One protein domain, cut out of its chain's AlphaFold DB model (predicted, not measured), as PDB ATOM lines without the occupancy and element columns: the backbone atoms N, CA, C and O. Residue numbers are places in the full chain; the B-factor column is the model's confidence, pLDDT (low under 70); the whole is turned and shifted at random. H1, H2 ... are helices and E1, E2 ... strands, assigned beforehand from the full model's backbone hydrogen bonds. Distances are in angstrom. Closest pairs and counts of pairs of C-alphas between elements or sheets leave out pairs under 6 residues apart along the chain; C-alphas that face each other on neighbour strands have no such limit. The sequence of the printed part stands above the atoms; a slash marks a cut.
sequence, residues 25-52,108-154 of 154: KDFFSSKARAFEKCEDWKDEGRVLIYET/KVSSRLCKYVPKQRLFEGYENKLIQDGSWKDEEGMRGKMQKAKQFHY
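This is residues 25 to 52 and 108 to 154 of the 154 residues of an uncharacterized protein of Synechococcus sp. WH 8016 (UniProt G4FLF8). A strongly twisted sheet of four strands, with the long strands E4, E5 and E6 and the short E1 at one edge, has one long helix, H1, packed along one face in two layers. At one end of the long axis the model runs out into a small strand pair, E2 and E3, the short helix H2 and a long loop, residues 133 to 145. The printed part has 75 residues, with two named helices and six named strands in the order E1 H1 E2 E3 E4 E5 H2 E6; the class is mixed, helices and strands. The larger sheet, of order E1 E6 E5 E4, is mixed, and the pair E2 and E3 is antiparallel. The whole is only just compact, close to loose, with a radius of gyration of the C-alphas of 13.6 A, and only just elongated, with spans of 41 by 21 by 15 A.

In the larger sheet, E1 is residues 25 to 27, beginning at C-alpha 25 at (224.557, 268.019, 216.612). E6, residues 146 to 153, measures 19.6 A and ends at C-alpha 153 at (228.431, 273.936, 216.712). E5, residues 122 to 128, measures 19.5 A, and E4, residues 112 to 117, 16.3 A. H1, residues 31 to 43, measures 18.3 A and begins at C-alpha 31 at (228.930, 281.772, 217.028). E2 is residues 47 to 52, 15.3 A long, E3 residues 108 to 110, and H2 residues 129 to 132.

E5 and E4 form an antiparallel hairpin at 151 degrees, with N 115 and O 124 3.0 A apart, within hydrogen-bond range. E6 and E5 are antiparallel at 155 degrees, with N 125 and O 150 at 2.9 A; E6 bends by 58 degrees at residue 149. E1 and E6 are parallel at 27 degrees, with N 153 and O 26 at 2.8 A. H1 is on this sheet at a height of 7.9 A, over E5 and, only just, with 3 C-alphas, over E6. It runs along the strands, at 4 degrees to E5 on the local plane; its closest C-alphas to E5 are those of Cys 38 and Gly 125, 6.6 A apart. In H1 every O i to N i+4 pair is within hydrogen-bond range, and H2 is too short for such a pair. H2 only grazes the sheet with residues 129 to 132. E3 runs on into E4 at 50 degrees across a break of 1 residue. E2 and E3 are antiparallel at 136 degrees, with N 48 and O 109 at 3.0 A. E2 and E4 are apart.

The two C-alphas farthest apart, of Ser 29 and Glu 140, are 42.9 A apart. Residues 53 to 107 are not printed, and C-alphas 52 and 108 are 10.0 A apart across the cut. The link from H2 to E6 is long, with 13 residues. The mean pLDDT of the printed part is 83.7; residues 50 to 52 and 136 to 144 are under 70.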
ATOM      1  N   LYS A  25     223.461 267.098 216.933       81.88
ATOM      2  CA  LYS A  25     224.557 268.019 216.612       81.88
ATOM      3  C   LYS A  25     224.127 268.933 215.484       81.88
ATOM      4  O   LYS A  25     224.269 268.592 214.310       81.88
ATOM      5  N   ASP A  26     223.657 270.111 215.859       86.00
ATOM      6  CA  ASP A  26     223.359 271.162 214.899       86.00
ATOM      7  C   ASP A  26     224.642 271.941 214.580       86.00
ATOM      8  O   ASP A  26     225.460 272.213 215.464       86.00
ATOM      9  N   PHE A  27     224.798 272.347 213.319       90.88
ATOM     10  CA  PHE A  27     225.899 273.188 212.850       90.88
ATOM     11  C   PHE A  27     225.349 274.515 212.328       90.88
ATOM     12  O   PHE A  27     224.469 274.540 211.466       90.88
ATOM     13  N   PHE A  28     225.883 275.630 212.829       91.56
ATOM     14  CA  PHE A  28     225.412 276.974 212.508       91.56
ATOM     15  C   PHE A  28     226.494 277.822 211.846       91.56
ATOM     16  O   PHE A  28     227.687 277.662 212.075       91.56
ATOM     17  N   SER A  29     226.059 278.791 211.042       90.75
ATOM     18  CA  SER A  29     226.939 279.654 210.245       90.75
ATOM     19  C   SER A  29     227.742 280.693 211.046       90.75
ATOM     20  O   SER A  29     228.503 281.448 210.447       90.75
ATOM     21  N   SER A  30     227.544 280.808 212.364       94.19
ATOM     22  CA  SER A  30     228.318 281.705 213.233       94.19
ATOM     23  C   SER A  30     228.127 281.375 214.717       94.19
ATOM     24  O   SER A  30     227.115 280.792 215.114       94.19
ATOM     25  N   LYS A  31     229.056 281.848 215.563       94.88
ATOM     26  CA  LYS A  31     228.930 281.772 217.028       94.88
ATOM     27  C   LYS A  31     227.645 282.420 217.550       94.88
ATOM     28  O   LYS A  31     227.044 281.882 218.472       94.88
ATOM     29  N   ALA A  32     227.250 283.565 216.988       96.12
ATOM     30  CA  ALA A  32     226.030 284.263 217.390       96.12
ATOM     31  C   ALA A  32     224.795 283.393 217.120       96.12
ATOM     32  O   ALA A  32     224.011 283.155 218.027       96.12
ATOM     33  N   ARG A  33     224.714 282.789 215.930       95.50
ATOM     34  CA  ARG A  33     223.603 281.909 215.550       95.50
ATOM     35  C   ARG A  33     223.548 280.617 216.373       95.50
ATOM     36  O   ARG A  33     222.462 280.151 216.697       95.50
ATOM     37  N   ALA A  34     224.702 280.048 216.734       94.56
ATOM     38  CA  ALA A  34     224.775 278.900 217.645       94.56
ATOM     39  C   ALA A  34     224.402 279.262 219.095       94.56
ATOM     40  O   ALA A  34     223.831 278.434 219.799       94.56
ATOM     41  N   PHE A  35     224.704 280.489 219.535       95.62
ATOM     42  CA  PHE A  35     224.269 281.013 220.831       95.62
ATOM     43  C   PHE A  35     222.752 281.218 220.853       95.62
ATOM     44  O   PHE A  35     222.088 280.607 221.680       95.62
ATOM     45  N   GLU A  36     222.212 281.988 219.901       96.12
ATOM     46  CA  GLU A  36     220.772 282.221 219.710       96.12
ATOM     47  C   GLU A  36     219.996 280.903 219.735       96.12
ATOM     48  O   GLU A  36     219.094 280.734 220.545       96.12
ATOM     49  N   LYS A  37     220.411 279.915 218.931       96.00
ATOM     50  CA  LYS A  37     219.722 278.620 218.842       96.00
ATOM     51  C   LYS A  37     219.853 277.751 220.094       96.00
ATOM     52  O   LYS A  37     218.976 276.924 220.329       96.00
ATOM     53  N   CYS A  38     220.890 277.949 220.909       94.44
ATOM     54  CA  CYS A  38     220.960 277.335 222.234       94.44
ATOM     55  C   CYS A  38     220.003 278.042 223.211       94.44
ATOM     56  O   CYS A  38     219.255 277.378 223.923       94.44
ATOM     57  N   GLU A  39     219.980 279.377 223.221       94.25
ATOM     58  CA  GLU A  39     219.096 280.162 224.089       94.25
ATOM     59  C   GLU A  39     217.611 279.924 223.768       94.25
ATOM     60  O   GLU A  39     216.844 279.665 224.693       94.25
ATOM     61  N   ASP A  40     217.237 279.882 222.483       94.44
ATOM     62  CA  ASP A  40     215.905 279.472 222.015       94.44
ATOM     63  C   ASP A  40     215.530 278.096 222.588       94.44
ATOM     64  O   ASP A  40     214.491 277.930 223.223       94.44
ATOM     65  N   TRP A  41     216.415 277.105 222.428       93.38
ATOM     66  CA  TRP A  41     216.208 275.743 222.924       93.38
ATOM     67  C   TRP A  41     216.140 275.672 224.458       93.38
ATOM     68  O   TRP A  41     215.404 274.850 225.006       93.38
ATOM     69  N   LYS A  42     216.869 276.530 225.182       91.06
ATOM     70  CA  LYS A  42     216.756 276.664 226.643       91.06
ATOM     71  C   LYS A  42     215.380 277.197 227.050       91.06
ATOM     72  O   LYS A  42     214.842 276.739 228.061       91.06
ATOM     73  N   ASP A  43     214.825 278.124 226.277       90.12
ATOM     74  CA  ASP A  43     213.575 278.823 226.590       90.12
ATOM     75  C   ASP A  43     212.331 278.050 226.100       90.12
ATOM     76  O   ASP A  43     211.268 278.147 226.709       90.12
ATOM     77  N   GLU A  44     212.487 277.151 225.118       89.75
ATOM     78  CA  GLU A  44     211.599 275.992 224.895       89.75
ATOM     79  C   GLU A  44     211.564 275.022 226.095       89.75
ATOM     80  O   GLU A  44     210.667 274.179 226.212       89.75
ATOM     81  N   GLY A  45     212.562 275.086 226.983       85.88
ATOM     82  CA  GLY A  45     212.619 274.277 228.191       85.88
ATOM     83  C   GLY A  45     211.412 274.548 229.079       85.88
ATOM     84  O   GLY A  45     211.086 275.695 229.378       85.88
ATOM     85  N   ARG A  46     210.750 273.484 229.551       82.56
ATOM     86  CA  ARG A  46     209.564 273.622 230.408       82.56
ATOM     87  C   ARG A  46     209.908 274.477 231.632       82.56
ATOM     88  O   ARG A  46     210.686 274.036 232.482       82.56
ATOM     89  N   VAL A  47     209.307 275.665 231.713       82.69
ATOM     90  CA  VAL A  47     209.296 276.494 232.920       82.69
ATOM     91  C   VAL A  47     208.475 275.759 233.967       82.69
ATOM     92  O   VAL A  47     207.305 275.443 233.748       82.69
ATOM     93  N   LEU A  48     209.104 275.467 235.095       76.69
ATOM     94  CA  LEU A  48     208.521 274.693 236.179       76.69
ATOM     95  C   LEU A  48     208.420 275.566 237.427       76.69
ATOM     96  O   LEU A  48     209.241 276.461 237.640       76.69
ATOM     97  N   ILE A  49     207.367 275.331 238.208       76.69
ATOM     98  CA  ILE A  49     207.012 276.122 239.386       76.69
ATOM     99  C   ILE A  49     207.031 275.189 240.594       76.69
ATOM    100  O   ILE A  49     206.301 274.201 240.615       76.69
ATOM    101  N   TYR A  50     207.865 275.506 241.579       68.88
ATOM    102  CA  TYR A  50     208.180 274.647 242.720       68.88
ATOM    103  C   TYR A  50     207.813 275.352 244.014       68.88
ATOM    104  O   TYR A  50     208.050 276.553 244.142       68.88
ATOM    105  N   GLU A  51     207.297 274.609 244.987       68.50
ATOM    106  CA  GLU A  51     207.187 275.086 246.363       68.50
ATOM    107  C   GLU A  51     208.479 274.795 247.127       68.50
ATOM    108  O   GLU A  51     208.745 273.665 247.533       68.50
ATOM    109  N   THR A  52     209.282 275.840 247.320       66.62
ATOM    110  CA  THR A  52     210.483 275.828 248.162       66.62
ATOM    111  C   THR A  52     210.101 276.234 249.583       66.62
ATOM    112  O   THR A  52     209.412 277.245 249.749       66.62
ATOM    113  N   LYS A 108     210.323 279.828 240.245       77.88
ATOM    114  CA  LYS A 108     210.346 279.390 238.836       77.88
ATOM    115  C   LYS A 108     211.777 279.081 238.390       77.88
ATOM    116  O   LYS A 108     212.624 279.961 238.514       77.88
ATOM    117  N   VAL A 109     212.031 277.909 237.799       78.25
ATOM    118  CA  VAL A 109     213.281 277.636 237.048       78.25
ATOM    119  C   VAL A 109     213.000 276.885 235.737       78.25
ATOM    120  O   VAL A 109     211.962 276.233 235.602       78.25
ATOM    121  N   SER A 110     213.915 276.980 234.764       84.56
ATOM    122  CA  SER A 110     213.860 276.192 233.518       84.56
ATOM    123  C   SER A 110     214.443 274.790 233.722       84.56
ATOM    124  O   SER A 110     215.348 274.584 234.529       84.56
ATOM    125  N   SER A 111     213.944 273.823 232.949       86.75
ATOM    126  CA  SER A 111     214.506 272.467 232.861       86.75
ATOM    127  C   SER A 111     215.789 272.354 232.032       86.75
ATOM    128  O   SER A 111     216.426 271.294 232.053       86.75
ATOM    129  N   ARG A 112     216.174 273.424 231.324       90.62
ATOM    130  CA  ARG A 112     217.305 273.462 230.391       90.62
ATOM    131  C   ARG A 112     218.356 274.503 230.765       90.62
ATOM    132  O   ARG A 112     218.061 275.513 231.398       90.62
ATOM    133  N   LEU A 113     219.590 274.252 230.331       91.56
ATOM    134  CA  LEU A 113     220.734 275.153 230.477       91.56
ATOM    135  C   LEU A 113     221.635 275.081 229.238       91.56
ATOM    136  O   LEU A 113     221.922 273.989 228.750       91.56
ATOM    137  N   CYS A 114     222.149 276.227 228.797       93.06
ATOM    138  CA  CYS A 114     223.185 276.319 227.770       93.06
ATOM    139  C   CYS A 114     224.549 276.668 228.368       93.06
ATOM    140  O   CYS A 114     224.664 277.519 229.250       93.06
ATOM    141  N   LYS A 115     225.602 276.006 227.879       94.81
ATOM    142  CA  LYS A 115     226.980 276.198 228.342       94.81
ATOM    143  C   LYS A 115     227.941 276.324 227.167       94.81
ATOM    144  O   LYS A 115     228.056 275.419 226.350       94.81
ATOM    145  N   TYR A 116     228.686 277.420 227.109       95.62
ATOM    146  CA  TYR A 116     229.698 277.639 226.076       95.62
ATOM    147  C   TYR A 116     230.955 276.773 226.295       95.62
ATOM    148  O   TYR A 116     231.504 276.741 227.399       95.62
ATOM    149  N   VAL A 117     231.453 276.116 225.238       95.00
ATOM    150  CA  VAL A 117     232.684 275.301 225.251       95.00
ATOM    151  C   VAL A 117     233.677 275.831 224.203       95.00
ATOM    152  O   VAL A 117     233.670 275.391 223.049       95.00
ATOM    153  N   PRO A 118     234.591 276.752 224.586       91.19
ATOM    154  CA  PRO A 118     235.475 277.438 223.638       91.19
ATOM    155  C   PRO A 118     236.352 276.495 222.806       91.19
ATOM    156  O   PRO A 118     236.512 276.697 221.605       91.19
ATOM    157  N   LYS A 119     236.902 275.443 223.433       92.62
ATOM    158  CA  LYS A 119     237.832 274.494 222.789       92.62
ATOM    159  C   LYS A 119     237.194 273.661 221.670       92.62
ATOM    160  O   LYS A 119     237.926 273.129 220.847       92.62
ATOM    161  N   GLN A 120     235.869 273.532 221.659       89.44
ATOM    162  CA  GLN A 120     235.122 272.709 220.699       89.44
ATOM    163  C   GLN A 120     234.216 273.546 219.777       89.44
ATOM    164  O   GLN A 120     233.456 272.970 219.006       89.44
ATOM    165  N   ARG A 121     234.299 274.888 219.862       93.06
ATOM    166  CA  ARG A 121     233.470 275.855 219.114       93.06
ATOM    167  C   ARG A 121     231.983 275.492 219.122       93.06
ATOM    168  O   ARG A 121     231.340 275.366 218.087       93.06
ATOM    169  N   LEU A 122     231.448 275.277 220.320       94.81
ATOM    170  CA  LEU A 122     230.052 274.895 220.482       94.81
ATOM    171  C   LEU A 122     229.446 275.416 221.780       94.81
ATOM    172  O   LEU A 122     230.155 275.845 222.698       94.81
ATOM    173  N   PHE A 123     228.126 275.318 221.856       95.94
ATOM    174  CA  PHE A 123     227.369 275.355 223.098       95.94
ATOM    175  C   PHE A 123     226.818 273.953 223.389       95.94
ATOM    176  O   PHE A 123     226.422 273.224 222.479       95.94
ATOM    177  N   GLU A 124     226.835 273.554 224.655       95.38
ATOM    178  CA  GLU A 124     226.250 272.308 225.148       95.38
ATOM    179  C   GLU A 124     224.902 272.621 225.798       95.38
ATOM    180  O   GLU A 124     224.844 273.378 226.771       95.38
ATOM    181  N   GLY A 125     223.836 272.033 225.256       92.88
ATOM    182  CA  GLY A 125     222.508 272.045 225.851       92.88
ATOM    183  C   GLY A 125     222.371 270.905 226.853       92.88
ATOM    184  O   GLY A 125     222.539 269.734 226.500       92.88
ATOM    185  N   TYR A 126     222.060 271.237 228.102       91.50
ATOM    186  CA  TYR A 126     221.827 270.284 229.183       91.50
ATOM    187  C   TYR A 126     220.362 270.280 229.620       91.50
ATOM    188  O   TYR A 126     219.746 271.338 229.736       91.50
ATOM    189  N   GLU A 127     219.837 269.096 229.926       88.94
ATOM    190  CA  GLU A 127     218.548 268.901 230.591       88.94
ATOM    191  C   GLU A 127     218.750 268.307 231.987       88.94
ATOM    192  O   GLU A 127     219.500 267.343 232.176       88.94
ATOM    193  N   ASN A 128     218.043 268.845 232.979       86.12
ATOM    194  CA  ASN A 128     217.951 268.234 234.300       86.12
ATOM    195  C   ASN A 128     216.706 267.335 234.338       86.12
ATOM    196  O   ASN A 128     215.589 267.820 234.514       86.12
ATOM    197  N   LYS A 129     216.897 266.022 234.154       80.88
ATOM    198  CA  LYS A 129     215.783 265.060 234.094       80.88
ATOM    199  C   LYS A 129     214.943 265.050 235.365       80.88
ATOM    200  O   LYS A 129     213.740 265.237 235.278       80.88
ATOM    201  N   LEU A 130     215.567 265.030 236.542       76.94
ATOM    202  CA  LEU A 130     214.823 265.073 237.805       76.94
ATOM    203  C   LEU A 130     213.998 266.364 237.963       76.94
ATOM    204  O   LEU A 130     212.961 266.333 238.618       76.94
ATOM    205  N   ILE A 131     214.393 267.476 237.330       75.81
ATOM    206  CA  ILE A 131     213.539 268.671 237.231       75.81
ATOM    207  C   ILE A 131     212.315 268.392 236.339       75.81
ATOM    208  O   ILE A 131     211.192 268.655 236.763       75.81
ATOM    209  N   GLN A 132     212.505 267.829 235.137       78.19
ATOM    210  CA  GLN A 132     211.403 267.462 234.230       78.19
ATOM    211  C   GLN A 132     210.420 266.470 234.882       78.19
ATOM    212  O   GLN A 132     209.208 266.607 234.706       78.19
ATOM    213  N   ASP A 133     210.951 265.537 235.674       77.81
ATOM    214  CA  ASP A 133     210.242 264.458 236.370       77.81
ATOM    215  C   ASP A 133     209.658 264.889 237.736       77.81
ATOM    216  O   ASP A 133     209.229 264.044 238.526       77.81
ATOM    217  N   GLY A 134     209.697 266.185 238.083       70.81
ATOM    218  CA  GLY A 134     209.174 266.725 239.351       70.81
ATOM    219  C   GLY A 134     209.860 266.198 240.624       70.81
ATOM    220  O   GLY A 134     209.357 266.399 241.726       70.81
ATOM    221  N   SER A 135     211.000 265.523 240.470       71.81
ATOM    222  CA  SER A 135     211.688 264.716 241.489       71.81
ATOM    223  C   SER A 135     213.043 265.303 241.921       71.81
ATOM    224  O   SER A 135     213.804 264.674 242.656       71.81
ATOM    225  N   TRP A 136     213.359 266.512 241.453       66.62
ATOM    226  CA  TRP A 136     214.469 267.345 241.917       66.62
ATOM    227  C   TRP A 136     214.155 267.968 243.280       66.62
ATOM    228  O   TRP A 136     212.996 268.004 243.706       66.62
ATOM    229  N   LYS A 137     215.169 268.487 243.977       63.28
ATOM    230  CA  LYS A 137     214.983 269.101 245.293       63.28
ATOM    231  C   LYS A 137     215.937 270.266 245.543       63.28
ATOM    232  O   LYS A 137     217.023 270.319 244.980       63.28
ATOM    233  N   ASP A 138     215.502 271.175 246.400       55.38
ATOM    234  CA  ASP A 138     215.809 272.607 246.402       55.38
ATOM    235  C   ASP A 138     216.839 272.993 247.487       55.38
ATOM    236  O   ASP A 138     216.821 274.084 248.048       55.38
ATOM    237  N   GLU A 139     217.757 272.062 247.744       44.91
ATOM    238  CA  GLU A 139     218.951 272.160 248.590       44.91
ATOM    239  C   GLU A 139     218.827 272.324 250.137       44.91
ATOM    240  O   GLU A 139     219.581 273.097 250.717       44.91
ATOM    241  N   GLU A 140     218.058 271.599 250.971       56.56
ATOM    242  CA  GLU A 140     216.738 270.919 250.942       56.56
ATOM    243  C   GLU A 140     216.266 270.287 249.618       56.56
ATOM    244  O   GLU A 140     215.182 270.584 249.134       56.56
ATOM    245  N   GLY A 141     216.986 269.409 248.911       43.03
ATOM    246  CA  GLY A 141     218.236 268.686 249.154       43.03
ATOM    247  C   GLY A 141     218.696 268.007 247.843       43.03
ATOM    248  O   GLY A 141     218.219 266.932 247.483       43.03
ATOM    249  N   MET A 142     219.608 268.667 247.129       45.72
ATOM    250  CA  MET A 142     220.288 268.339 245.866       45.72
ATOM    251  C   MET A 142     220.241 266.897 245.329       45.72
ATOM    252  O   MET A 142     221.187 266.137 245.550       45.72
ATOM    253  N   ARG A 143     219.284 266.558 244.443       52.28
ATOM    254  CA  ARG A 143     219.540 265.596 243.344       52.28
ATOM    255  C   ARG A 143     219.003 266.053 241.990       52.28
ATOM    256  O   ARG A 143     217.804 266.041 241.744       52.28
ATOM    257  N   GLY A 144     219.930 266.356 241.077       61.22
ATOM    258  CA  GLY A 144     219.680 266.616 239.657       61.22
ATOM    259  C   GLY A 144     220.956 266.518 238.833       61.22
ATOM    260  O   GLY A 144     221.712 267.482 238.758       61.22
ATOM    261  N   LYS A 145     221.222 265.367 238.201       72.62
ATOM    262  CA  LYS A 145     222.343 265.273 237.257       72.62
ATOM    263  C   LYS A 145     221.917 265.885 235.924       72.62
ATOM    264  O   LYS A 145     221.141 265.273 235.196       72.62
ATOM    265  N   MET A 146     222.469 267.053 235.601       82.44
ATOM    266  CA  MET A 146     222.421 267.616 234.249       82.44
ATOM    267  C   MET A 146     222.964 266.589 233.245       82.44
ATOM    268  O   MET A 146     224.129 266.190 233.315       82.44
ATOM    269  N   GLN A 147     222.115 266.153 232.318       87.06
ATOM    270  CA  GLN A 147     222.481 265.300 231.190       87.06
ATOM    271  C   GLN A 147     222.652 266.184 229.957       87.06
ATOM    272  O   GLN A 147     221.827 267.062 229.715       87.06
ATOM    273  N   LYS A 148     223.717 265.984 229.175       91.75
ATOM    274  CA  LYS A 148     223.881 266.723 227.919       91.75
ATOM    275  C   LYS A 148     222.922 266.140 226.883       91.75
ATOM    276  O   LYS A 148     223.033 264.959 226.564       91.75
ATOM    277  N   ALA A 149     222.004 266.961 226.392       90.25
ATOM    278  CA  ALA A 149     220.951 266.565 225.465       90.25
ATOM    279  C   ALA A 149     221.260 266.972 224.014       90.25
ATOM    280  O   ALA A 149     220.949 266.217 223.100       90.25
ATOM    281  N   LYS A 150     221.892 268.136 223.798       93.12
ATOM    282  CA  LYS A 150     222.117 268.705 222.458       93.12
ATOM    283  C   LYS A 150     223.457 269.446 222.346       93.12
ATOM    284  O   LYS A 150     224.000 269.907 223.355       93.12
ATOM    285  N   GLN A 151     224.007 269.561 221.136       95.25
ATOM    286  CA  GLN A 151     225.213 270.344 220.836       95.25
ATOM    287  C   GLN A 151     224.972 271.319 219.672       95.25
ATOM    288  O   GLN A 151     224.406 270.946 218.648       95.25
ATOM    289  N   PHE A 152     225.441 272.560 219.828       94.81
ATOM    290  CA  PHE A 152     225.238 273.666 218.885       94.81
ATOM    291  C   PHE A 152     226.606 274.180 218.402       94.81
ATOM    292  O   PHE A 152     227.245 274.974 219.094       94.81
ATOM    293  N   HIS A 153     227.089 273.684 217.261       94.69
ATOM    294  CA  HIS A 153     228.431 273.936 216.712       94.69
ATOM    295  C   HIS A 153     228.504 275.174 215.797       94.69
ATOM    296  O   HIS A 153     227.497 275.557 215.195       94.69
ATOM    297  N   TYR A 154     229.701 275.763 215.651       90.94
ATOM    298  CA  TYR A 154     230.020 276.859 214.715       90.94
ATOM    299  C   TYR A 154     231.520 276.932 214.329       90.94
ATOM    300  O   TYR A 154     232.341 276.177 214.903       90.94
TER     301      TYR A 154